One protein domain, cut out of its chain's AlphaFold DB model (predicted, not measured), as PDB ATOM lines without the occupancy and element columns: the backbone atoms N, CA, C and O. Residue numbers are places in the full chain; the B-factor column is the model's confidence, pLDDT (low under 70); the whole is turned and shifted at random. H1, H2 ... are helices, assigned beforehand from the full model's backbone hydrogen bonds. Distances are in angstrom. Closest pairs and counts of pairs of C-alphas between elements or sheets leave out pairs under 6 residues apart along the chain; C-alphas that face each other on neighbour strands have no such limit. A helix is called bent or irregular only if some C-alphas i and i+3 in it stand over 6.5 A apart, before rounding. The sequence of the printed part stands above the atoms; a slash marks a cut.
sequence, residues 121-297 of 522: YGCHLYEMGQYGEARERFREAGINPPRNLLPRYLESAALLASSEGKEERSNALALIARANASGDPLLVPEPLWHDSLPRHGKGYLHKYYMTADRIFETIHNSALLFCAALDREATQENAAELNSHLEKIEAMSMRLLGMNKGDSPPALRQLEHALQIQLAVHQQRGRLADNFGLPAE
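Overview. This is residues 121 to 297 of the 522 residues of an uncharacterized protein of Candidatus Hydrogenedentes bacterium ADurb.Bin170 (UniProt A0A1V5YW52). Three long helices, H5, H6 and H7, lie side by side in an up-and-down bundle, and four shorter helices, H1 to H4, folded back and forth in hairpins, pack over one side of it, with H1 and H3 on H5 and H4 on H6. The bundle runs along the longest axis, and the long link before H5, with Ser 196, reaches one end of it. The printed part has 177 residues with seven named helices, H1 to H7 in chain order, and no named strand: all helix. It is compact, with a radius of gyration of the C-alphas of 16.9 A, yet elongated in outline, spanning 60 by 33 by 28 A.

Arrangement. H1, residues 121 to 127, and H2, residues 131 to 143, form a helical hairpin; their closest C-alphas, of Gly 122 and Ala 134, are 4.2 A apart, at a shallow tilt of 32 degrees, only just short of steep. H2 forms another hairpin with H3, residues 150 to 162, at a shallow tilt of 18 degrees; the closest C-alphas, of Arg 135 and Glu 155, are 4.8 A apart. H3 and H4, residues 166 to 181, also form a hairpin, closest at the C-alphas of Ser 156 and Ala 172, 4.5 A. H5, residues 201 to 233, has a kink of 26 degrees near residue 214. With residues 215 to 226 alone it touches H3, at a steep tilt of 46 degrees; the closest C-alphas, of Ala 157 and Ser 222, are 4.9 A apart. With residues 214 to 218 alone it touches H1, closest at the C-alphas of Cys 123 and Ile 215, 6.3 A. H6, residues 236 to 256, touches residues 173 to 180 of H4 alone, closest at the C-alphas of Ala 177 and Lys 248, 5.9 A. H5 and H6 are close but not clearly touching; the C-alphas of Leu 230 and Leu 242 are 7.0 A apart. H7, residues 268 to 292, forms a hairpin with H6, closest at the C-alphas of Ser 253 and Ala 274, 4.8 A. H7 touches H5, the same way at a shallow tilt of 13 degrees, closest at the C-alphas of Asp 213 and Arg 269, 5.5 A. Every O i to N i+4 pair is within hydrogen-bond range in H1, H2, H3, H4 and H7, against 27 of 29 in H5 and 15 of 17 in H6.

Along the chain. H1 begins at C-alpha 121, (76.695, 36.967, 116.055). H5 measures 47.7 A from C-alpha 201, (97.883, 25.717, 125.344), to C-alpha 233. H6 measures 30.9 A and is irregular: C-alphas 237 and 240 are 7.9 A apart. H7 measures 36.6 A and ends at C-alpha 292, (66.545, 5.566, 89.844).

Size, cuts and confidence. The two C-alphas farthest apart, of Ser 196 and Gly 293, are 60.8 A apart. The links H4 to H5, 19 residues, and H6 to H7, 11 residues, are long. The printed part has no cut, and no printed residue is under 70 in pLDDT.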
ATOM      1  N   TYR A 121      78.059  36.507 115.848       98.38
ATOM      2  CA  TYR A 121      76.695  36.967 116.055       98.38
ATOM      3  C   TYR A 121      75.712  36.252 115.120       98.38
ATOM      4  O   TYR A 121      74.683  35.758 115.576       98.38
ATOM      5  N   GLY A 122      76.055  36.128 113.834       98.50
ATOM      6  CA  GLY A 122      75.256  35.404 112.849       98.50
ATOM      7  C   GLY A 122      75.040  33.936 113.221       98.50
ATOM      8  O   GLY A 122      73.918  33.448 113.111       98.50
ATOM      9  N   CYS A 123      76.067  33.246 113.730       98.31
ATOM     10  CA  CYS A 123      75.931  31.854 114.171       98.31
ATOM     11  C   CYS A 123      74.957  31.727 115.348       98.31
ATOM     12  O   CYS A 123      74.090  30.862 115.339       98.31
ATOM     13  N   HIS A 124      75.021  32.630 116.327       98.00
ATOM     14  CA  HIS A 124      74.069  32.611 117.438       98.00
ATOM     15  C   HIS A 124      72.639  32.982 117.032       98.00
ATOM     16  O   HIS A 124      71.685  32.419 117.565       98.00
ATOM     17  N   LEU A 125      72.464  33.899 116.077       98.44
ATOM     18  CA  LEU A 125      71.152  34.169 115.483       98.44
ATOM     19  C   LEU A 125      70.605  32.917 114.781       98.44
ATOM     20  O   LEU A 125      69.427  32.598 114.928       98.44
ATOM     21  N   TYR A 126      71.466  32.186 114.065       98.25
ATOM     22  CA  TYR A 126      71.115  30.935 113.397       98.25
ATOM     23  C   TYR A 126      70.682  29.850 114.397       98.25
ATOM     24  O   TYR A 126      69.625  29.251 114.219       98.25
ATOM     25  N   GLU A 127      71.441  29.642 115.477       96.81
ATOM     26  CA  GLU A 127      71.094  28.701 116.560       96.81
ATOM     27  C   GLU A 127      69.732  29.016 117.197       96.81
ATOM     28  O   GLU A 127      68.988  28.109 117.566       96.81
ATOM     29  N   MET A 128      69.378  30.301 117.294       97.06
ATOM     30  CA  MET A 128      68.099  30.770 117.842       97.06
ATOM     31  C   MET A 128      66.959  30.789 116.807       97.06
ATOM     32  O   MET A 128      65.867  31.275 117.103       97.06
ATOM     33  N   GLY A 129      67.193  30.294 115.585       96.75
ATOM     34  CA  GLY A 129      66.197  30.226 114.510       96.75
ATOM     35  C   GLY A 129      65.929  31.554 113.790       96.75
ATOM     36  O   GLY A 129      65.014  31.644 112.972       96.75
ATOM     37  N   GLN A 130      66.716  32.601 114.052       97.88
ATOM     38  CA  GLN A 130      66.585  33.920 113.420       97.88
ATOM     39  C   GLN A 130      67.367  33.979 112.099       97.88
ATOM     40  O   GLN A 130      68.268  34.798 111.907       97.88
ATOM     41  N   TYR A 131      67.019  33.092 111.163       97.94
ATOM     42  CA  TYR A 131      67.788  32.865 109.934       97.94
ATOM     43  C   TYR A 131      67.892  34.094 109.022       97.94
ATOM     44  O   TYR A 131      68.934  34.315 108.409       97.94
ATOM     45  N   GLY A 132      66.841  34.920 108.954       97.75
ATOM     46  CA  GLY A 132      66.849  36.149 108.156       97.75
ATOM     47  C   GLY A 132      67.907  37.145 108.633       97.75
ATOM     48  O   GLY A 132      68.707  37.624 107.836       97.75
ATOM     49  N   GLU A 133      67.970  37.401 109.942       98.12
ATOM     50  CA  GLU A 133      68.989  38.286 110.514       98.12
ATOM     51  C   GLU A 133      70.386  37.668 110.431       98.12
ATOM     52  O   GLU A 133      71.332  38.360 110.060       98.12
ATOM     53  N   ALA A 134      70.514  36.363 110.708       98.62
ATOM     54  CA  ALA A 134      71.778  35.638 110.584       98.62
ATOM     55  C   ALA A 134      72.379  35.792 109.179       98.62
ATOM     56  O   ALA A 134      73.551  36.144 109.032       98.62
ATOM     57  N   ARG A 135      71.551  35.606 108.142       98.31
ATOM     58  CA  ARG A 135      71.940  35.772 106.738       98.31
ATOM     59  C   ARG A 135      72.501  37.166 106.463       98.31
ATOM     60  O   ARG A 135      73.554  37.280 105.838       98.31
ATOM     61  N   GLU A 136      71.833  38.215 106.936       98.25
ATOM     62  CA  GLU A 136      72.295  39.591 106.734       98.25
ATOM     63  C   GLU A 136      73.652  39.833 107.420       98.25
ATOM     64  O   GLU A 136      74.531  40.445 106.810       98.25
ATOM     65  N   ARG A 137      73.883  39.273 108.622       98.44
ATOM     66  CA  ARG A 137      75.195  39.348 109.302       98.44
ATOM     67  C   ARG A 137      76.297  38.634 108.535       98.44
ATOM     68  O   ARG A 137      77.386  39.186 108.386       98.44
ATOM     69  N   PHE A 138      76.024  37.444 108.008       98.50
ATOM     70  CA  PHE A 138      76.993  36.715 107.191       98.50
ATOM     71  C   PHE A 138      77.309  37.451 105.887       98.50
ATOM     72  O   PHE A 138      78.473  37.565 105.503       98.50
ATOM     73  N   ARG A 139      76.302  38.040 105.239       98.12
ATOM     74  CA  ARG A 139      76.515  38.860 104.044       98.12
ATOM     75  C   ARG A 139      77.367  40.096 104.348       98.12
ATOM     76  O   ARG A 139      78.287  40.393 103.591       98.12
ATOM     77  N   GLU A 140      77.096  40.798 105.453       97.81
ATOM     78  CA  GLU A 140      77.919  41.925 105.925       97.81
ATOM     79  C   GLU A 140      79.371  41.494 106.181       97.81
ATOM     80  O   GLU A 140      80.298  42.183 105.748       97.81
ATOM     81  N   ALA A 141      79.586  40.332 106.810       97.88
ATOM     82  CA  ALA A 141      80.925  39.798 107.061       97.88
ATOM     83  C   ALA A 141      81.697  39.556 105.757       97.88
ATOM     84  O   ALA A 141      82.855  39.943 105.660       97.88
ATOM     85  N   GLY A 142      81.045  39.006 104.725       96.81
ATOM     86  CA  GLY A 142      81.677  38.736 103.428       96.81
ATOM     87  C   GLY A 142      82.034  39.977 102.595       96.81
ATOM     88  O   GLY A 142      82.763  39.855 101.609       96.81
ATOM     89  N   ILE A 143      81.513  41.157 102.950       95.88
ATOM     90  CA  ILE A 143      81.849  42.436 102.299       95.88
ATOM     91  C   ILE A 143      83.091  43.067 102.943       95.88
ATOM     92  O   ILE A 143      83.861  43.754 102.264       95.88
ATOM     93  N   ASN A 144      83.287  42.850 104.244       92.88
ATOM     94  CA  ASN A 144      84.400  43.429 104.984       92.88
ATOM     95  C   ASN A 144      85.719  42.704 104.646       92.88
ATOM     96  O   ASN A 144      85.723  41.493 104.451       92.88
ATOM     97  N   PRO A 145      86.853  43.423 104.537       90.94
ATOM     98  CA  PRO A 145      88.158  42.793 104.367       90.94
ATOM     99  C   PRO A 145      88.627  42.113 105.672       90.94
ATOM    100  O   PRO A 145      88.348  42.650 106.747       90.94
ATOM    101  N   PRO A 146      89.437  41.035 105.603       93.06
ATOM    102  CA  PRO A 146      89.960  40.377 104.400       93.06
ATOM    103  C   PRO A 146      88.893  39.590 103.626       93.06
ATOM    104  O   PRO A 146      87.866  39.208 104.164       93.06
ATOM    105  N   ARG A 147      89.144  39.320 102.337       94.25
ATOM    106  CA  ARG A 147      88.252  38.437 101.575       94.25
ATOM    107  C   ARG A 147      88.303  37.035 102.166       94.25
ATOM    108  O   ARG A 147      89.374  36.435 102.230       94.25
ATOM    109  N   ASN A 148      87.139  36.537 102.553       96.50
ATOM    110  CA  ASN A 148      86.964  35.235 103.163       96.50
ATOM    111  C   ASN A 148      85.801  34.514 102.484       96.50
ATOM    112  O   ASN A 148      84.746  35.103 102.235       96.50
ATOM    113  N   LEU A 149      85.983  33.230 102.192       97.12
ATOM    114  CA  LEU A 149      84.915  32.415 101.622       97.12
ATOM    115  C   LEU A 149      83.880  31.976 102.672       97.12
ATOM    116  O   LEU A 149      82.727  31.725 102.319       97.12
ATOM    117  N   LEU A 150      84.269  31.911 103.953       98.12
ATOM    118  CA  LEU A 150      83.446  31.358 105.034       98.12
ATOM    119  C   LEU A 150      82.081  32.056 105.178       98.12
ATOM    120  O   LEU A 150      81.072  31.346 105.238       98.12
ATOM    121  N   PRO A 151      81.986  33.403 105.160       98.44
ATOM    122  CA  PRO A 151      80.701  34.081 105.275       98.44
ATOM    123  C   PRO A 151      79.701  33.704 104.178       98.44
ATOM    124  O   PRO A 151      78.506  33.676 104.440       98.44
ATOM    125  N   ARG A 152      80.155  33.353 102.965       98.38
ATOM    126  CA  ARG A 152      79.250  32.944 101.876       98.38
ATOM    127  C   ARG A 152      78.642  31.566 102.105       98.38
ATOM    128  O   ARG A 152      77.474  31.364 101.784       98.38
ATOM    129  N   TYR A 153      79.408  30.629 102.665       98.56
ATOM    130  CA  TYR A 153      78.851  29.337 103.066       98.56
ATOM    131  C   TYR A 153      77.845  29.508 104.203       98.56
ATOM    132  O   TYR A 153      76.757  28.946 104.135       98.56
ATOM    133  N   LEU A 154      78.144  30.351 105.191       98.69
ATOM    134  CA  LEU A 154      77.212  30.650 106.278       98.69
ATOM    135  C   LEU A 154      75.948  31.384 105.792       98.69
ATOM    136  O   LEU A 154      74.843  31.050 106.212       98.69
ATOM    137  N   GLU A 155      76.076  32.325 104.852       98.50
ATOM    138  CA  GLU A 155      74.932  32.974 104.201       98.50
ATOM    139  C   GLU A 155      74.055  31.941 103.480       98.50
ATOM    140  O   GLU A 155      72.831  31.958 103.623       98.50
ATOM    141  N   SER A 156      74.677  31.012 102.745       98.19
ATOM    142  CA  SER A 156      73.955  29.923 102.083       98.19
ATOM    143  C   SER A 156      73.256  29.006 103.089       98.19
ATOM    144  O   SER A 156      72.108  28.634 102.864       98.19
ATOM    145  N   ALA A 157      73.895  28.723 104.227       98.19
ATOM    146  CA  ALA A 157      73.332  27.911 105.296       98.19
ATOM    147  C   ALA A 157      72.084  28.566 105.904       98.19
ATOM    148  O   ALA A 157      71.033  27.934 106.003       98.19
ATOM    149  N   ALA A 158      72.168  29.858 106.236       98.19
ATOM    150  CA  ALA A 158      71.036  30.635 106.731       98.19
ATOM    151  C   ALA A 158      69.887  30.704 105.712       98.19
ATOM    152  O   ALA A 158      68.723  30.576 106.087       98.19
ATOM    153  N   LEU A 159      70.199  30.851 104.420       97.19
ATOM    154  CA  LEU A 159      69.192  30.856 103.360       97.19
ATOM    155  C   LEU A 159      68.454  29.511 103.266       97.19
ATOM    156  O   LEU A 159      67.224  29.510 103.223       97.19
ATOM    157  N   LEU A 160      69.186  28.392 103.308       96.12
ATOM    158  CA  LEU A 160      68.615  27.038 103.309       96.12
ATOM    159  C   LEU A 160      67.724  26.769 104.523       96.12
ATOM    160  O   LEU A 160      66.701  26.108 104.389       96.12
ATOM    161  N   ALA A 161      68.102  27.274 105.695       95.94
ATOM    162  CA  ALA A 161      67.312  27.096 106.909       95.94
ATOM    163  C   ALA A 161      66.045  27.974 106.935       95.94
ATOM    164  O   ALA A 161      65.050  27.605 107.551       95.94
ATOM    165  N   SER A 162      66.069  29.131 106.263       94.44
ATOM    166  CA  SER A 162      64.961  30.096 106.271       94.44
ATOM    167  C   SER A 162      63.768  29.734 105.382       94.44
ATOM    168  O   SER A 162      62.672  30.235 105.628       94.44
ATOM    169  N   SER A 163      63.962  28.916 104.342       86.31
ATOM    170  CA  SER A 163      62.918  28.629 103.356       86.31
ATOM    171  C   SER A 163      62.965  27.186 102.864       86.31
ATOM    172  O   SER A 163      64.026  26.635 102.584       86.31
ATOM    173  N   GLU A 164      61.783  26.591 102.700       82.25
ATOM    174  CA  GLU A 164      61.605  25.270 102.086       82.25
ATOM    175  C   GLU A 164      61.492  25.346 100.546       82.25
ATOM    176  O   GLU A 164      61.505  24.321  99.852       82.25
ATOM    177  N   GLY A 165      61.403  26.560  99.992       90.38
ATOM    178  CA  GLY A 165      61.190  26.805  98.571       90.38
ATOM    179  C   GLY A 165      62.332  26.304  97.681       90.38
ATOM    180  O   GLY A 165      63.513  26.310  98.041       90.38
ATOM    181  N   LYS A 166      61.977  25.839  96.475       90.69
ATOM    182  CA  LYS A 166      62.953  25.393  95.464       90.69
ATOM    183  C   LYS A 166      63.844  26.554  94.991       90.69
ATOM    184  O   LYS A 166      65.024  26.351  94.709       90.69
ATOM    185  N   GLU A 167      63.299  27.770  94.931       93.94
ATOM    186  CA  GLU A 167      64.020  28.966  94.482       93.94
ATOM    187  C   GLU A 167      65.136  29.362  95.459       93.94
ATOM    188  O   GLU A 167      66.280  29.563  95.053       93.94
ATOM    189  N   GLU A 168      64.851  29.406  96.758       93.81
ATOM    190  CA  GLU A 168      65.828  29.753  97.788       93.81
ATOM    191  C   GLU A 168      66.936  28.709  97.899       93.81
ATOM    192  O   GLU A 168      68.104  29.075  98.046       93.81
ATOM    193  N   ARG A 169      66.606  27.423  97.732       94.38
ATOM    194  CA  ARG A 169      67.613  26.357  97.646       94.38
ATOM    195  C   ARG A 169      68.523  26.516  96.431       94.38
ATOM    196  O   ARG A 169      69.740  26.382  96.563       94.38
ATOM    197  N   SER A 170      67.968  26.867  95.271       95.50
ATOM    198  CA  SER A 170      68.760  27.187  94.076       95.50
ATOM    199  C   SER A 170      69.679  28.395  94.309       95.50
ATOM    200  O   SER A 170      70.870  28.355  93.990       95.50
ATOM    201  N   ASN A 171      69.171  29.440  94.966       96.88
ATOM    202  CA  ASN A 171      69.956  30.618  95.335       96.88
ATOM    203  C   ASN A 171      71.088  30.283  96.321       96.88
ATOM    204  O   ASN A 171      72.213  30.754  96.146       96.88
ATOM    205  N   ALA A 172      70.834  29.433  97.319       97.31
ATOM    206  CA  ALA A 172      71.858  28.971  98.251       97.31
ATOM    207  C   ALA A 172      72.952  28.158  97.541       97.31
ATOM    208  O   ALA A 172      74.140  28.403  97.746       97.31
ATOM    209  N   LEU A 173      72.578  27.261  96.627       97.44
ATOM    210  CA  LEU A 173      73.539  26.534  95.796       97.44
ATOM    211  C   LEU A 173      74.353  27.456  94.890       97.44
ATOM    212  O   LEU A 173      75.535  27.201  94.661       97.44
ATOM    213  N   ALA A 174      73.747  28.523  94.369       97.94
ATOM    214  CA  ALA A 174      74.468  29.521  93.592       97.94
ATOM    215  C   ALA A 174      75.514  30.249  94.454       97.94
ATOM    216  O   ALA A 174      76.619  30.504  93.972       97.94
ATOM    217  N   LEU A 175      75.212  30.540  95.727       97.94
ATOM    218  CA  LEU A 175      76.187  31.084  96.679       97.94
ATOM    219  C   LEU A 175      77.332  30.098  96.940       97.94
ATOM    220  O   LEU A 175      78.494  30.495  96.836       97.94
ATOM    221  N   ILE A 176      77.020  28.820  97.184       98.44
ATOM    222  CA  ILE A 176      78.023  27.760  97.374       98.44
ATOM    223  C   ILE A 176      78.926  27.642  96.140       98.44
ATOM    224  O   ILE A 176      80.148  27.691  96.257       98.44
ATOM    225  N   ALA A 177      78.345  27.567  94.940       98.31
ATOM    226  CA  ALA A 177      79.100  27.464  93.693       98.31
ATOM    227  C   ALA A 177      80.016  28.680  93.466       98.31
ATOM    228  O   ALA A 177      81.182  28.523  93.098       98.31
ATOM    229  N   ARG A 178      79.521  29.896  93.736       98.00
ATOM    230  CA  ARG A 178      80.329  31.126  93.658       98.00
ATOM    231  C   ARG A 178      81.461  31.133  94.680       98.00
ATOM    232  O   ARG A 178      82.552  31.592  94.356       98.00
ATOM    233  N   ALA A 179      81.221  30.654  95.899       97.56
ATOM    234  CA  ALA A 179      82.249  30.542  96.929       97.56
ATOM    235  C   ALA A 179      83.325  29.519  96.530       97.56
ATOM    236  O   ALA A 179      84.508  29.856  96.553       97.56
ATOM    237  N   ASN A 180      82.928  28.343  96.035       97.81
ATOM    238  CA  ASN A 180      83.847  27.314  95.533       97.81
ATOM    239  C   ASN A 180      84.762  27.848  94.414       97.81
ATOM    240  O   ASN A 180      85.953  27.539  94.392       97.81
ATOM    241  N   ALA A 181      84.224  28.688  93.523       97.56
ATOM    242  CA  ALA A 181      84.957  29.276  92.400       97.56
ATOM    243  C   ALA A 181      85.780  30.533  92.754       97.56
ATOM    244  O   ALA A 181      86.594  30.972  91.945       97.56
ATOM    245  N   SER A 182      85.573  31.139  93.929       94.50
ATOM    246  CA  SER A 182      86.063  32.494  94.239       94.50
ATOM    247  C   SER A 182      87.583  32.637  94.358       94.50
ATOM    248  O   SER A 182      88.088  33.753  94.288       94.50
ATOM    249  N   GLY A 183      88.327  31.544  94.547       95.50
ATOM    250  CA  GLY A 183      89.769  31.589  94.824       95.50
ATOM    251  C   GLY A 183      90.137  32.247  96.163       95.50
ATOM    252  O   GLY A 183      91.305  32.203  96.545       95.50
ATOM    253  N   ASP A 184      89.162  32.807  96.885       97.06
ATOM    254  CA  ASP A 184      89.345  33.409  98.198       97.06
ATOM    255  C   ASP A 184      89.774  32.323  99.218       97.06
ATOM    256  O   ASP A 184      89.442  31.135  99.052       97.06
ATOM    257  N   PRO A 185      90.553  32.686 100.252       97.62
ATOM    258  CA  PRO A 185      90.952  31.756 101.300       97.62
ATOM    259  C   PRO A 185      89.797  31.454 102.266       97.62
ATOM    260  O   PRO A 185      88.910  32.281 102.489       97.62
ATOM    261  N   LEU A 186      89.836  30.269 102.877       97.62
ATOM    262  CA  LEU A 186      89.021  29.922 104.038       97.62
ATOM    263  C   LEU A 186      89.701  30.428 105.304       97.62
ATOM    264  O   LEU A 186      90.635  29.800 105.809       97.62
ATOM    265  N   LEU A 187      89.237  31.566 105.814       97.19
ATOM    266  CA  LEU A 187      89.744  32.146 107.052       97.19
ATOM    267  C   LEU A 187      88.783  31.821 108.195       97.19
ATOM    268  O   LEU A 187      87.614  32.205 108.169       97.19
ATOM    269  N   VAL A 188      89.266  31.088 109.194       96.31
ATOM    270  CA  VAL A 188      88.482  30.804 110.401       96.31
ATOM    271  C   VAL A 188      88.757  31.914 111.412       96.31
ATOM    272  O   VAL A 188      89.931  32.145 111.711       96.31
ATOM    273  N   PRO A 189      87.727  32.597 111.944       95.69
ATOM    274  CA  PRO A 189      87.917  33.625 112.957       95.69
ATOM    275  C   PRO A 189      88.720  33.101 114.149       95.69
ATOM    276  O   PRO A 189      88.427  32.032 114.690       95.69
ATOM    277  N   GLU A 190      89.725  33.867 114.576       94.88
ATOM    278  CA  GLU A 190      90.403  33.590 115.839       94.88
ATOM    279  C   GLU A 190      89.414  33.792 117.001       94.88
ATOM    280  O   GLU A 190      88.569  34.693 116.946       94.88
ATOM    281  N   PRO A 191      89.483  32.975 118.067       95.38
ATOM    282  CA  PRO A 191      88.678  33.201 119.251       95.38
ATOM    283  C   PRO A 191      89.061  34.536 119.879       95.38
ATOM    284  O   PRO A 191      90.199  34.994 119.753       95.38
ATOM    285  N   LEU A 192      88.141  35.113 120.653       95.44
ATOM    286  CA  LEU A 192      88.451  36.270 121.485       95.44
ATOM    287  C   LEU A 192      89.608  35.944 122.428       95.44
ATOM    288  O   LEU A 192      89.466  35.208 123.409       95.44
ATOM    289  N   TRP A 193      90.766  36.499 122.096       96.06
ATOM    290  CA  TRP A 193      92.010  36.282 122.802       96.06
ATOM    291  C   TRP A 193      92.799  37.579 122.827       96.06
ATOM    292  O   TRP A 193      92.833  38.328 121.856       96.06
ATOM    293  N   HIS A 194      93.430  37.871 123.955       95.81
ATOM    294  CA  HIS A 194      94.256  39.061 124.056       95.81
ATOM    295  C   HIS A 194      95.652  38.775 123.499       95.81
ATOM    296  O   HIS A 194      96.277  37.799 123.902       95.81
ATOM    297  N   ASP A 195      96.213  39.691 122.708       94.19
ATOM    298  CA  ASP A 195      97.547  39.549 122.086       94.19
ATOM    299  C   ASP A 195      98.725  39.354 123.057       94.19
ATOM    300  O   ASP A 195      99.829  38.999 122.659       94.19
ATOM    301  N   SER A 196      98.515  39.600 124.350       91.88
ATOM    302  CA  SER A 196      99.532  39.425 125.389       91.88
ATOM    303  C   SER A 196      99.517  38.035 126.015       91.88
ATOM    304  O   SER A 196     100.406  37.713 126.807       91.88
ATOM    305  N   LEU A 197      98.478  37.253 125.725       94.56
ATOM    306  CA  LEU A 197      98.350  35.868 126.130       94.56
ATOM    307  C   LEU A 197      98.916  34.988 125.009       94.56
ATOM    308  O   LEU A 197      98.718  35.290 123.830       94.56
ATOM    309  N   PRO A 198      99.603  33.886 125.342       94.12
ATOM    310  CA  PRO A 198     100.095  32.964 124.329       94.12
ATOM    311  C   PRO A 198      98.920  32.369 123.544       94.12
ATOM    312  O   PRO A 198      97.903  31.993 124.128       94.12
ATOM    313  N   ARG A 199      99.056  32.274 122.219       94.56
ATOM    314  CA  ARG A 199      98.078  31.639 121.311       94.56
ATOM    315  C   ARG A 199      98.288  30.122 121.255       94.56
ATOM    316  O   ARG A 199      98.360  29.531 120.184       94.56
ATOM    317  N   HIS A 200      98.561  29.537 122.413       90.94
ATOM    318  CA  HIS A 200      98.913  28.134 122.593       90.94
ATOM    319  C   HIS A 200      98.356  27.659 123.934       90.94
ATOM    320  O   HIS A 200      97.987  28.455 124.803       90.94
ATOM    321  N   GLY A 201      98.324  26.346 124.110       91.06
ATOM    322  CA  GLY A 201      97.883  25.717 125.344       91.06
ATOM    323  C   GLY A 201      96.384  25.447 125.389       91.06
ATOM    324  O   GLY A 201      95.606  25.837 124.516       91.06
ATOM    325  N   LYS A 202      95.970  24.728 126.439       91.38
ATOM    326  CA  LYS A 202      94.607  24.184 126.551       91.38
ATOM    327  C   LYS A 202      93.536  25.278 126.488       91.38
ATOM    328  O   LYS A 202      92.495  25.060 125.879       91.38
ATOM    329  N   GLY A 203      93.780  26.432 127.113       92.69
ATOM    330  CA  GLY A 203      92.811  27.530 127.172       92.69
ATOM    331  C   GLY A 203      92.492  28.111 125.794       92.69
ATOM    332  O   GLY A 203      91.320  28.194 125.428       92.69
ATOM    333  N   TYR A 204      93.529  28.447 125.021       95.19
ATOM    334  CA  TYR A 204      93.377  28.973 123.664       95.19
ATOM    335  C   TYR A 204      92.724  27.942 122.737       95.19
ATOM    336  O   TYR A 204      91.727  28.246 122.087       95.19
ATOM    337  N   LEU A 205      93.225  26.699 122.736       93.50
ATOM    338  CA  LEU A 205      92.692  25.625 121.890       93.50
ATOM    339  C   LEU A 205      91.227  25.328 122.178       93.50
ATOM    340  O   LEU A 205      90.440  25.165 121.255       93.50
ATOM    341  N   HIS A 206      90.842  25.292 123.453       93.62
ATOM    342  CA  HIS A 206      89.454  25.068 123.833       93.62
ATOM    343  C   HIS A 206      88.533  26.165 123.285       93.62
ATOM    344  O   HIS A 206      87.462  25.865 122.765       93.62
ATOM    345  N   LYS A 207      88.957  27.434 123.361       94.94
ATOM    346  CA  LYS A 207      88.206  28.558 122.788       94.94
ATOM    347  C   LYS A 207      88.148  28.478 121.265       94.94
ATOM    348  O   LYS A 207      87.066  28.610 120.709       94.94
ATOM    349  N   TYR A 208      89.277  28.198 120.617       95.25
ATOM    350  CA  TYR A 208      89.354  28.013 119.170       95.25
ATOM    351  C   TYR A 208      88.417  26.893 118.696       95.25
ATOM    352  O   TYR A 208      87.671  27.076 117.739       95.25
ATOM    353  N   TYR A 209      88.377  25.765 119.412       94.50
ATOM    354  CA  TYR A 209      87.465  24.660 119.122       94.50
ATOM    355  C   TYR A 209      86.005  25.022 119.307       94.50
ATOM    356  O   TYR A 209      85.224  24.706 118.425       94.50
ATOM    357  N   MET A 210      85.638  25.704 120.390       94.81
ATOM    358  CA  MET A 210      84.258  26.155 120.599       94.81
ATOM    359  C   MET A 210      83.794  27.107 119.486       94.81
ATOM    360  O   MET A 210      82.679  26.978 118.992       94.81
ATOM    361  N   THR A 211      84.654  28.040 119.067       95.88
ATOM    362  CA  THR A 211      84.357  28.956 117.956       95.88
ATOM    363  C   THR A 211      84.220  28.203 116.633       95.88
ATOM    364  O   THR A 211      83.254  28.426 115.908       95.88
ATOM    365  N   ALA A 212      85.151  27.294 116.327       96.50
ATOM    366  CA  ALA A 212      85.103  26.496 115.107       96.50
ATOM    367  C   ALA A 212      83.873  25.577 115.072       96.50
ATOM    368  O   ALA A 212      83.194  25.526 114.053       96.50
ATOM    369  N   ASP A 213      83.565  24.887 116.171       96.69
ATOM    370  CA  ASP A 213      82.437  23.957 116.267       96.69
ATOM    371  C   ASP A 213      81.121  24.652 115.920       96.69
ATOM    372  O   ASP A 213      80.463  24.263 114.965       96.69
ATOM    373  N   ARG A 214      80.830  25.781 116.574       96.88
ATOM    374  CA  ARG A 214      79.643  26.611 116.309       96.88
ATOM    375  C   ARG A 214      79.512  27.023 114.836       96.88
ATOM    376  O   ARG A 214      78.433  26.962 114.242       96.88
ATOM    377  N   ILE A 215      80.618  27.463 114.235       98.06
ATOM    378  CA  ILE A 215      80.651  27.902 112.834       98.06
ATOM    379  C   ILE A 215      80.368  26.728 111.894       98.06
ATOM    380  O   ILE A 215      79.536  26.835 110.992       98.06
ATOM    381  N   PHE A 216      81.074  25.613 112.069       98.12
ATOM    382  CA  PHE A 216      80.999  24.498 111.131       98.12
ATOM    383  C   PHE A 216      79.768  23.618 111.354       98.12
ATOM    384  O   PHE A 216      79.254  23.085 110.374       98.12
ATOM    385  N   GLU A 217      79.220  23.569 112.567       97.62
ATOM    386  CA  GLU A 217      77.924  22.956 112.864       97.62
ATOM    387  C   GLU A 217      76.795  23.646 112.085       97.62
ATOM    388  O   GLU A 217      75.939  22.979 111.504       97.62
ATOM    389  N   THR A 218      76.829  24.981 111.971       98.12
ATOM    390  CA  THR A 218      75.870  25.746 111.150       98.12
ATOM    391  C   THR A 218      75.897  25.286 109.688       98.12
ATOM    392  O   THR A 218      74.853  25.021 109.083       98.12
ATOM    393  N   ILE A 219      77.097  25.136 109.117       98.44
ATOM    394  CA  ILE A 219      77.275  24.688 107.731       98.44
ATOM    395  C   ILE A 219      76.861  23.217 107.586       98.44
ATOM    396  O   ILE A 219      76.128  22.880 106.655       98.44
ATOM    397  N   HIS A 220      77.271  22.357 108.517       98.25
ATOM    398  CA  HIS A 220      76.941  20.935 108.525       98.25
ATOM    399  C   HIS A 220      75.429  20.700 108.560       98.25
ATOM    400  O   HIS A 220      74.889  20.029 107.676       98.25
ATOM    401  N   ASN A 221      74.726  21.339 109.497       96.88
ATOM    402  CA  ASN A 221      73.274  21.238 109.623       96.88
ATOM    403  C   ASN A 221      72.559  21.677 108.339       96.88
ATOM    404  O   ASN A 221      71.618  21.019 107.898       96.88
ATOM    405  N   SER A 222      73.034  22.740 107.683       95.88
ATOM    406  CA  SER A 222      72.455  23.185 106.412       95.88
ATOM    407  C   SER A 222      72.657  22.186 105.269       95.88
ATOM    408  O   SER A 222      71.747  21.973 104.467       95.88
ATOM    409  N   ALA A 223      73.810  21.514 105.217       97.12
ATOM    410  CA  ALA A 223      74.077  20.483 104.221       97.12
ATOM    411  C   ALA A 223      73.186  19.248 104.438       97.12
ATOM    412  O   ALA A 223      72.685  18.674 103.469       97.12
ATOM    413  N   LEU A 224      72.934  18.873 105.697       96.38
ATOM    414  CA  LEU A 224      71.995  17.800 106.032       96.38
ATOM    415  C   LEU A 224      70.554  18.155 105.649       96.38
ATOM    416  O   LEU A 224      69.876  17.342 105.019       96.38
ATOM    417  N   LEU A 225      70.100  19.374 105.969       95.12
ATOM    418  CA  LEU A 225      68.784  19.875 105.556       95.12
ATOM    419  C   LEU A 225      68.633  19.847 104.035       95.12
ATOM    420  O   LEU A 225      67.599  19.424 103.519       95.12
ATOM    421  N   PHE A 226      69.684  20.237 103.314       95.81
ATOM    422  CA  PHE A 226      69.698  20.177 101.863       95.81
ATOM    423  C   PHE A 226      69.557  18.741 101.341       95.81
ATOM    424  O   PHE A 226      68.694  18.487 100.503       95.81
ATOM    425  N   CYS A 227      70.344  17.791 101.858       95.62
ATOM    426  CA  CYS A 227      70.249  16.382 101.455       95.62
ATOM    427  C   CYS A 227      68.848  15.810 101.726       95.62
ATOM    428  O   CYS A 227      68.273  15.158 100.855       95.62
ATOM    429  N   ALA A 228      68.261  16.123 102.884       94.06
ATOM    430  CA  ALA A 228      66.902  15.708 103.230       94.06
ATOM    431  C   ALA A 228      65.831  16.338 102.318       94.06
ATOM    432  O   ALA A 228      64.800  15.720 102.055       94.06
ATOM    433  N   ALA A 229      66.052  17.557 101.823       93.12
ATOM    434  CA  ALA A 229      65.153  18.190 100.863       93.12
ATOM    435  C   ALA A 229      65.230  17.520  99.479       93.12
ATOM    436  O   ALA A 229      64.194  17.347  98.840       93.12
ATOM    437  N   LEU A 230      66.420  17.087  99.042       92.69
ATOM    438  CA  LEU A 230      66.567  16.349  97.781       92.69
ATOM    439  C   LEU A 230      65.813  15.016  97.793       92.69
ATOM    440  O   LEU A 230      65.244  14.650  96.769       92.69
ATOM    441  N   ASP A 231      65.760  14.322  98.934       91.69
ATOM    442  CA  ASP A 231      64.970  13.088  99.075       91.69
ATOM    443  C   ASP A 231      63.484  13.314  98.742       91.69
ATOM    444  O   ASP A 231      62.835  12.443  98.167       91.69
ATOM    445  N   ARG A 232      62.939  14.497  99.060       91.62
ATOM    446  CA  ARG A 232      61.530  14.839  98.791       91.62
ATOM    447  C   ARG A 232      61.272  15.198  97.328       91.62
ATOM    448  O   ARG A 232      60.148  15.060  96.859       91.62
ATOM    449  N   GLU A 233      62.293  15.677  96.623       90.50
ATOM    450  CA  GLU A 233      62.204  16.129  95.228       90.50
ATOM    451  C   GLU A 233      62.676  15.096  94.208       90.50
ATOM    452  O   GLU A 233      62.640  15.358  93.004       90.50
ATOM    453  N   ALA A 234      63.149  13.944  94.678       89.88
ATOM    454  CA  ALA A 234      63.719  12.903  93.847       89.88
ATOM    455  C   ALA A 234      62.676  12.337  92.867       89.88
ATOM    456  O   ALA A 234      61.914  11.425  93.179       89.88
ATOM    457  N   THR A 235      62.679  12.863  91.642       89.69
ATOM    458  CA  THR A 235      61.986  12.311  90.473       89.69
ATOM    459  C   THR A 235      63.012  11.909  89.415       89.69
ATOM    460  O   THR A 235      64.084  12.512  89.325       89.69
ATOM    461  N   GLN A 236      62.696  10.897  88.595       79.44
ATOM    462  CA  GLN A 236      63.618  10.397  87.561       79.44
ATOM    463  C   GLN A 236      64.076  11.504  86.598       79.44
ATOM    464  O   GLN A 236      65.236  11.528  86.197       79.44
ATOM    465  N   GLU A 237      63.193  12.452  86.275       82.12
ATOM    466  CA  GLU A 237      63.480  13.568  85.363       82.12
ATOM    467  C   GLU A 237      64.551  14.535  85.902       82.12
ATOM    468  O   GLU A 237      65.251  15.168  85.115       82.12
ATOM    469  N   ASN A 238      64.740  14.603  87.225       92.19
ATOM    470  CA  ASN A 238      65.636  15.569  87.869       92.19
ATOM    471  C   ASN A 238      66.968  14.960  88.345       92.19
ATOM    472  O   ASN A 238      67.795  15.676  88.906       92.19
ATOM    473  N   ALA A 239      67.217  13.662  88.137       91.75
ATOM    474  CA  ALA A 239      68.370  12.961  88.721       91.75
ATOM    475  C   ALA A 239      69.729  13.632  88.416       91.75
ATOM    476  O   ALA A 239      70.566  13.784  89.307       91.75
ATOM    477  N   ALA A 240      69.930  14.097  87.178       93.06
ATOM    478  CA  ALA A 240      71.156  14.789  86.771       93.06
ATOM    479  C   ALA A 240      71.323  16.165  87.449       93.06
ATOM    480  O   ALA A 240      72.430  16.531  87.846       93.06
ATOM    481  N   GLU A 241      70.225  16.910  87.624       94.88
ATOM    482  CA  GLU A 241      70.219  18.197  88.332       94.88
ATOM    483  C   GLU A 241      70.584  17.995  89.811       94.88
ATOM    484  O   GLU A 241      71.475  18.668  90.333       94.88
ATOM    485  N   LEU A 242      69.961  17.005  90.464       94.94
ATOM    486  CA  LEU A 242      70.233  16.656  91.861       94.94
ATOM    487  C   LEU A 242      71.695  16.231  92.059       94.94
ATOM    488  O   LEU A 242      72.327  16.647  93.032       94.94
ATOM    489  N   ASN A 243      72.267  15.468  91.121       94.94
ATOM    490  CA  ASN A 243      73.680  15.102  91.187       94.94
ATOM    491  C   ASN A 243      74.601  16.330  91.075       94.94
ATOM    492  O   ASN A 243      75.514  16.484  91.887       94.94
ATOM    493  N   SER A 244      74.310  17.256  90.154       96.38
ATOM    494  CA  SER A 244      75.051  18.522  90.036       96.38
ATOM    495  C   SER A 244      74.959  19.378  91.307       96.38
ATOM    496  O   SER A 244      75.896  20.094  91.667       96.38
ATOM    497  N   HIS A 245      73.838  19.317  92.027       97.00
ATOM    498  CA  HIS A 245      73.706  19.980  93.323       97.00
ATOM    499  C   HIS A 245      74.605  19.346  94.387       97.00
ATOM    500  O   HIS A 245      75.306  20.063  95.103       97.00
ATOM    501  N   LEU A 246      74.644  18.014  94.446       97.25
ATOM    502  CA  LEU A 246      75.517  17.273  95.355       97.25
ATOM    503  C   LEU A 246      77.004  17.515  95.064       97.25
ATOM    504  O   LEU A 246      77.783  17.657  96.000       97.25
ATOM    505  N   GLU A 247      77.404  17.657  93.796       97.44
ATOM    506  CA  GLU A 247      78.775  18.051  93.408       97.44
ATOM    507  C   GLU A 247      79.193  19.404  93.989       97.44
ATOM    508  O   GLU A 247      80.326  19.569  94.442       97.44
ATOM    509  N   LYS A 248      78.282  20.382  94.038       98.12
ATOM    510  CA  LYS A 248      78.578  21.699  94.626       98.12
ATOM    511  C   LYS A 248      78.813  21.606  96.136       98.12
ATOM    512  O   LYS A 248      79.684  22.309  96.651       98.12
ATOM    513  N   ILE A 249      78.068  20.749  96.832       98.12
ATOM    514  CA  ILE A 249      78.214  20.528  98.281       98.12
ATOM    515  C   ILE A 249      79.471  19.713  98.585       98.12
ATOM    516  O   ILE A 249      80.195  20.051  99.515       98.12
ATOM    517  N   GLU A 250      79.790  18.709  97.770       97.50
ATOM    518  CA  GLU A 250      81.059  17.980  97.858       97.50
ATOM    519  C   GLU A 250      82.255  18.924  97.660       97.50
ATOM    520  O   GLU A 250      83.202  18.928  98.442       97.50
ATOM    521  N   ALA A 251      82.199  19.807  96.658       97.62
ATOM    522  CA  ALA A 251      83.241  20.809  96.453       97.62
ATOM    523  C   ALA A 251      83.358  21.777  97.647       97.62
ATOM    524  O   ALA A 251      84.469  22.161  98.017       97.62
ATOM    525  N   MET A 252      82.237  22.130  98.289       98.31
ATOM    526  CA  MET A 252      82.241  22.902  99.534       98.31
ATOM    527  C   MET A 252      82.926  22.130 100.664       98.31
ATOM    528  O   MET A 252      83.836  22.678 101.280       98.31
ATOM    529  N   SER A 253      82.566  20.868 100.924       97.69
ATOM    530  CA  SER A 253      83.214  20.080 101.982       97.69
ATOM    531  C   SER A 253      84.713  19.925 101.741       97.69
ATOM    532  O   SER A 253      85.499  20.065 102.674       97.69
ATOM    533  N   MET A 254      85.133  19.759 100.484       96.56
ATOM    534  CA  MET A 254      86.552  19.722 100.126       96.56
ATOM    535  C   MET A 254      87.270  21.048 100.412       96.56
ATOM    536  O   MET A 254      88.410  21.044 100.880       96.56
ATOM    537  N   ARG A 255      86.609  22.195 100.197       96.94
ATOM    538  CA  ARG A 255      87.138  23.507 100.605       96.94
ATOM    539  C   ARG A 255      87.236  23.639 102.123       96.94
ATOM    540  O   ARG A 255      88.215  24.202 102.607       96.94
ATOM    541  N   LEU A 256      86.272  23.095 102.866       97.38
ATOM    542  CA  LEU A 256      86.270  23.114 104.332       97.38
ATOM    543  C   LEU A 256      87.426  22.312 104.945       97.38
ATOM    544  O   LEU A 256      87.801  22.591 106.075       97.38
ATOM    545  N   LEU A 257      88.072  21.399 104.215       96.38
ATOM    546  CA  LEU A 257      89.270  20.695 104.696       96.38
ATOM    547  C   LEU A 257      90.519  21.598 104.823       96.38
ATOM    548  O   LEU A 257      91.550  21.155 105.338       96.38
ATOM    549  N   GLY A 258      90.463  22.849 104.345       94.94
ATOM    550  CA  GLY A 258      91.562  23.815 104.468       94.94
ATOM    551  C   GLY A 258      92.842  23.333 103.777       94.94
ATOM    552  O   GLY A 258      93.929  23.350 104.368       94.94
ATOM    553  N   MET A 259      92.704  22.772 102.571       93.62
ATOM    554  CA  MET A 259      93.822  22.228 101.790       93.62
ATOM    555  C   MET A 259      94.445  23.250 100.835       93.62
ATOM    556  O   MET A 259      95.535  22.995 100.316       93.62
ATOM    557  N   ASN A 260      93.810  24.406 100.616       95.19
ATOM    558  CA  ASN A 260      94.302  25.378  99.650       95.19
ATOM    559  C   ASN A 260      95.317  26.338 100.270       95.19
ATOM    560  O   ASN A 260      95.345  26.608 101.472       95.19
ATOM    561  N   LYS A 261      96.190  26.875  99.415       94.69
ATOM    562  CA  LYS A 261      97.199  27.848  99.832       94.69
ATOM    563  C   LYS A 261      96.513  29.121 100.335       94.69
ATOM    564  O   LYS A 261      95.810  29.775  99.575       94.69
ATOM    565  N   GLY A 262      96.791  29.491 101.582       94.81
ATOM    566  CA  GLY A 262      96.221  30.678 102.226       94.81
ATOM    567  C   GLY A 262      95.005  30.389 103.105       94.81
ATOM    568  O   GLY A 262      94.602  31.278 103.848       94.81
ATOM    569  N   ASP A 263      94.463  29.167 103.072       96.31
ATOM    570  CA  ASP A 263      93.466  28.743 104.052       96.31
ATOM    571  C   ASP A 263      94.090  28.718 105.459       96.31
ATOM    572  O   ASP A 263      95.282  28.437 105.640       96.31
ATOM    573  N   SER A 264      93.267  28.993 106.470       94.06
ATOM    574  CA  SER A 264      93.648  28.786 107.866       94.06
ATOM    575  C   SER A 264      93.936  27.302 108.125       94.06
ATOM    576  O   SER A 264      93.267  26.443 107.539       94.06
ATOM    577  N   PRO A 265      94.894  26.964 109.012       93.06
ATOM    578  CA  PRO A 265      95.070  25.590 109.467       93.06
ATOM    579  C   PRO A 265      93.730  25.047 109.981       93.06
ATOM    580  O   PRO A 265      93.111  25.708 110.816       93.06
ATOM    581  N   PRO A 266      93.249  23.895 109.480       94.19
ATOM    582  CA  PRO A 266      91.908  23.456 109.809       94.19
ATOM    583  C   PRO A 266      91.825  23.044 111.276       94.19
ATOM    584  O   PRO A 266      92.681  22.313 111.784       94.19
ATOM    585  N   ALA A 267      90.773  23.500 111.952       94.12
ATOM    586  CA  ALA A 267      90.446  23.024 113.287       94.12
ATOM    587  C   ALA A 267      90.063  21.535 113.245       94.12
ATOM    588  O   ALA A 267      89.558  21.034 112.244       94.12
ATOM    589  N   LEU A 268      90.217  20.828 114.363       95.12
ATOM    590  CA  LEU A 268      89.796  19.427 114.439       95.12
ATOM    591  C   LEU A 268      88.289  19.274 114.163       95.12
ATOM    592  O   LEU A 268      87.888  18.460 113.337       95.12
ATOM    593  N   ARG A 269      87.472  20.145 114.774       95.75
ATOM    594  CA  ARG A 269      86.021  20.216 114.541       95.75
ATOM    595  C   ARG A 269      85.662  20.585 113.103       95.75
ATOM    596  O   ARG A 269      84.707  20.057 112.554       95.75
ATOM    597  N   GLN A 270      86.456  21.441 112.465       96.81
ATOM    598  CA  GLN A 270      86.276  21.775 111.053       96.81
ATOM    599  C   GLN A 270      86.429  20.539 110.160       96.81
ATOM    600  O   GLN A 270      85.611  20.336 109.267       96.81
ATOM    601  N   LEU A 271      87.454  19.714 110.404       97.31
ATOM    602  CA  LEU A 271      87.657  18.471 109.655       97.31
ATOM    603  C   LEU A 271      86.519  17.480 109.884       97.31
ATOM    604  O   LEU A 271      86.038  16.889 108.926       97.31
ATOM    605  N   GLU A 272      86.081  17.321 111.131       97.94
ATOM    606  CA  GLU A 272      84.964  16.447 111.494       97.94
ATOM    607  C   GLU A 272      83.693  16.811 110.715       97.94
ATOM    608  O   GLU A 272      83.178  15.983 109.963       97.94
ATOM    609  N   HIS A 273      83.259  18.073 110.791       98.19
ATOM    610  CA  HIS A 273      82.082  18.562 110.066       98.19
ATOM    611  C   HIS A 273      82.251  18.443 108.544       98.19
ATOM    612  O   HIS A 273      81.329  18.016 107.851       98.19
ATOM    613  N   ALA A 274      83.433  18.756 107.999       98.12
ATOM    614  CA  ALA A 274      83.706  18.615 106.566       98.12
ATOM    615  C   ALA A 274      83.583  17.155 106.087       98.12
ATOM    616  O   ALA A 274      82.932  16.890 105.076       98.12
ATOM    617  N   LEU A 275      84.156  16.204 106.833       98.31
ATOM    618  CA  LEU A 275      84.084  14.773 106.526       98.31
ATOM    619  C   LEU A 275      82.658  14.228 106.672       98.31
ATOM    620  O   LEU A 275      82.230  13.420 105.848       98.31
ATOM    621  N   GLN A 276      81.901  14.690 107.671       98.25
ATOM    622  CA  GLN A 276      80.490  14.328 107.836       98.25
ATOM    623  C   GLN A 276      79.629  14.839 106.674       98.25
ATOM    624  O   GLN A 276      78.788  14.095 106.170       98.25
ATOM    625  N   ILE A 277      79.855  16.074 106.201       98.38
ATOM    626  CA  ILE A 277      79.177  16.605 105.006       98.38
ATOM    627  C   ILE A 277      79.499  15.732 103.790       98.38
ATOM    628  O   ILE A 277      78.591  15.326 103.066       98.38
ATOM    629  N   GLN A 278      80.776  15.406 103.576       97.62
ATOM    630  CA  GLN A 278      81.198  14.589 102.439       97.62
ATOM    631  C   GLN A 278      80.580  13.181 102.483       97.62
ATOM    632  O   GLN A 278      80.086  12.682 101.471       97.62
ATOM    633  N   LEU A 279      80.540  12.562 103.665       98.06
ATOM    634  CA  LEU A 279      79.887  11.273 103.877       98.06
ATOM    635  C   LEU A 279      78.386  11.342 103.560       98.06
ATOM    636  O   LEU A 279      77.882  10.486 102.834       98.06
ATOM    637  N   ALA A 280      77.685  12.367 104.056       97.81
ATOM    638  CA  ALA A 280      76.259  12.559 103.796       97.81
ATOM    639  C   ALA A 280      75.969  12.727 102.295       97.81
ATOM    640  O   ALA A 280      75.026  12.131 101.775       97.81
ATOM    641  N   VAL A 281      76.820  13.469 101.576       97.62
ATOM    642  CA  VAL A 281      76.712  13.638 100.119       97.62
ATOM    643  C   VAL A 281      76.884  12.309  99.380       97.62
ATOM    644  O   VAL A 281      76.073  11.989  98.508       97.62
ATOM    645  N   HIS A 282      77.888  11.499  99.728       96.81
ATOM    646  CA  HIS A 282      78.093  10.199  99.077       96.81
ATOM    647  C   HIS A 282      76.966   9.205  99.373       96.81
ATOM    648  O   HIS A 282      76.502   8.515  98.465       96.81
ATOM    649  N   GLN A 283      76.468   9.176 100.611       96.12
ATOM    650  CA  GLN A 283      75.294   8.379 100.967       96.12
ATOM    651  C   GLN A 283      74.053   8.832 100.191       96.12
ATOM    652  O   GLN A 283      73.271   7.997  99.737       96.12
ATOM    653  N   GLN A 284      73.880  10.143  99.992       96.44
ATOM    654  CA  GLN A 284      72.783  10.682  99.192       96.44
ATOM    655  C   GLN A 284      72.888  10.268  97.723       96.44
ATOM    656  O   GLN A 284      71.888   9.849  97.143       96.44
ATOM    657  N   ARG A 285      74.083  10.322  97.123       96.06
ATOM    658  CA  ARG A 285      74.295   9.841  95.748       96.06
ATOM    659  C   ARG A 285      73.993   8.354  95.600       96.06
ATOM    660  O   ARG A 285      73.329   7.983  94.638       96.06
ATOM    661  N   GLY A 286      74.415   7.528  96.560       94.88
ATOM    662  CA  GLY A 286      74.081   6.100  96.584       94.88
ATOM    663  C   GLY A 286      72.569   5.863  96.589       94.88
ATOM    664  O   GLY A 286      72.054   5.148  95.738       94.88
ATOM    665  N   ARG A 287      71.838   6.567  97.465       94.38
ATOM    666  CA  ARG A 287      70.368   6.492  97.526       94.38
ATOM    667  C   ARG A 287      69.687   6.948  96.236       94.38
ATOM    668  O   ARG A 287      68.727   6.319  95.804       94.38
ATOM    669  N   LEU A 288      70.167   8.025  95.609       94.12
ATOM    670  CA  LEU A 288      69.634   8.474  94.318       94.12
ATOM    671  C   LEU A 288      69.895   7.441  93.215       94.12
ATOM    672  O   LEU A 288      69.006   7.194  92.404       94.12
ATOM    673  N   ALA A 289      71.076   6.814  93.196       94.12
ATOM    674  CA  ALA A 289      71.381   5.763  92.232       94.12
ATOM    675  C   ALA A 289      70.430   4.565  92.389       94.12
ATOM    676  O   ALA A 289      69.828   4.138  91.402       94.12
ATOM    677  N   ASP A 290      70.209   4.112  93.627       93.69
ATOM    678  CA  ASP A 290      69.284   3.020  93.945       93.69
ATOM    679  C   ASP A 290      67.835   3.359  93.553       93.69
ATOM    680  O   ASP A 290      67.164   2.566  92.890       93.69
ATOM    681  N   ASN A 291      67.360   4.562  93.899       94.31
ATOM    682  CA  ASN A 291      65.991   5.007  93.613       94.31
ATOM    683  C   ASN A 291      65.690   5.109  92.110       94.31
ATOM    684  O   ASN A 291      64.543   4.939  91.693       94.31
ATOM    685  N   PHE A 292      66.703   5.395  91.289       94.06
ATOM    686  CA  PHE A 292      66.545   5.566  89.844       94.06
ATOM    687  C   PHE A 292      67.056   4.383  89.017       94.06
ATOM    688  O   PHE A 292      66.991   4.439  87.789       94.06
ATOM    689  N   GLY A 293      67.535   3.312  89.658       92.88
ATOM    690  CA  GLY A 293      68.115   2.158  88.969       92.88
ATOM    691  C   GLY A 293      69.370   2.504  88.162       92.88
ATOM    692  O   GLY A 293      69.675   1.830  87.176       92.88
ATOM    693  N   LEU A 294      70.079   3.570  88.545       91.00
ATOM    694  CA  LEU A 294      71.375   3.909  87.969       91.00
ATOM    695  C   LEU A 294      72.425   2.941  88.532       91.00
ATOM    696  O   LEU A 294      72.306   2.509  89.681       91.00
ATOM    697  N   PRO A 295      73.456   2.573  87.755       88.12
ATOM    698  CA  PRO A 295      74.510   1.705  88.256       88.12
ATOM    699  C   PRO A 295      75.178   2.363  89.466       88.12
ATOM    700  O   PRO A 295      75.733   3.455  89.352       88.12
ATOM    701  N   ALA A 296      75.117   1.700  90.623       82.94
ATOM    702  CA  ALA A 296      75.821   2.150  91.813       82.94
ATOM    703  C   ALA A 296      77.323   2.187  91.508       82.94
ATOM    704  O   ALA A 296      77.936   1.148  91.252       82.94
ATOM    705  N   GLU A 297      77.917   3.380  91.515       91.88
ATOM    706  CA  GLU A 297      79.360   3.512  91.353       91.88
ATOM    707  C   GLU A 297      80.027   2.910  92.603       91.88
ATOM    708  O   GLU A 297      79.848   3.441  93.706       91.88
TER     709      GLU A 297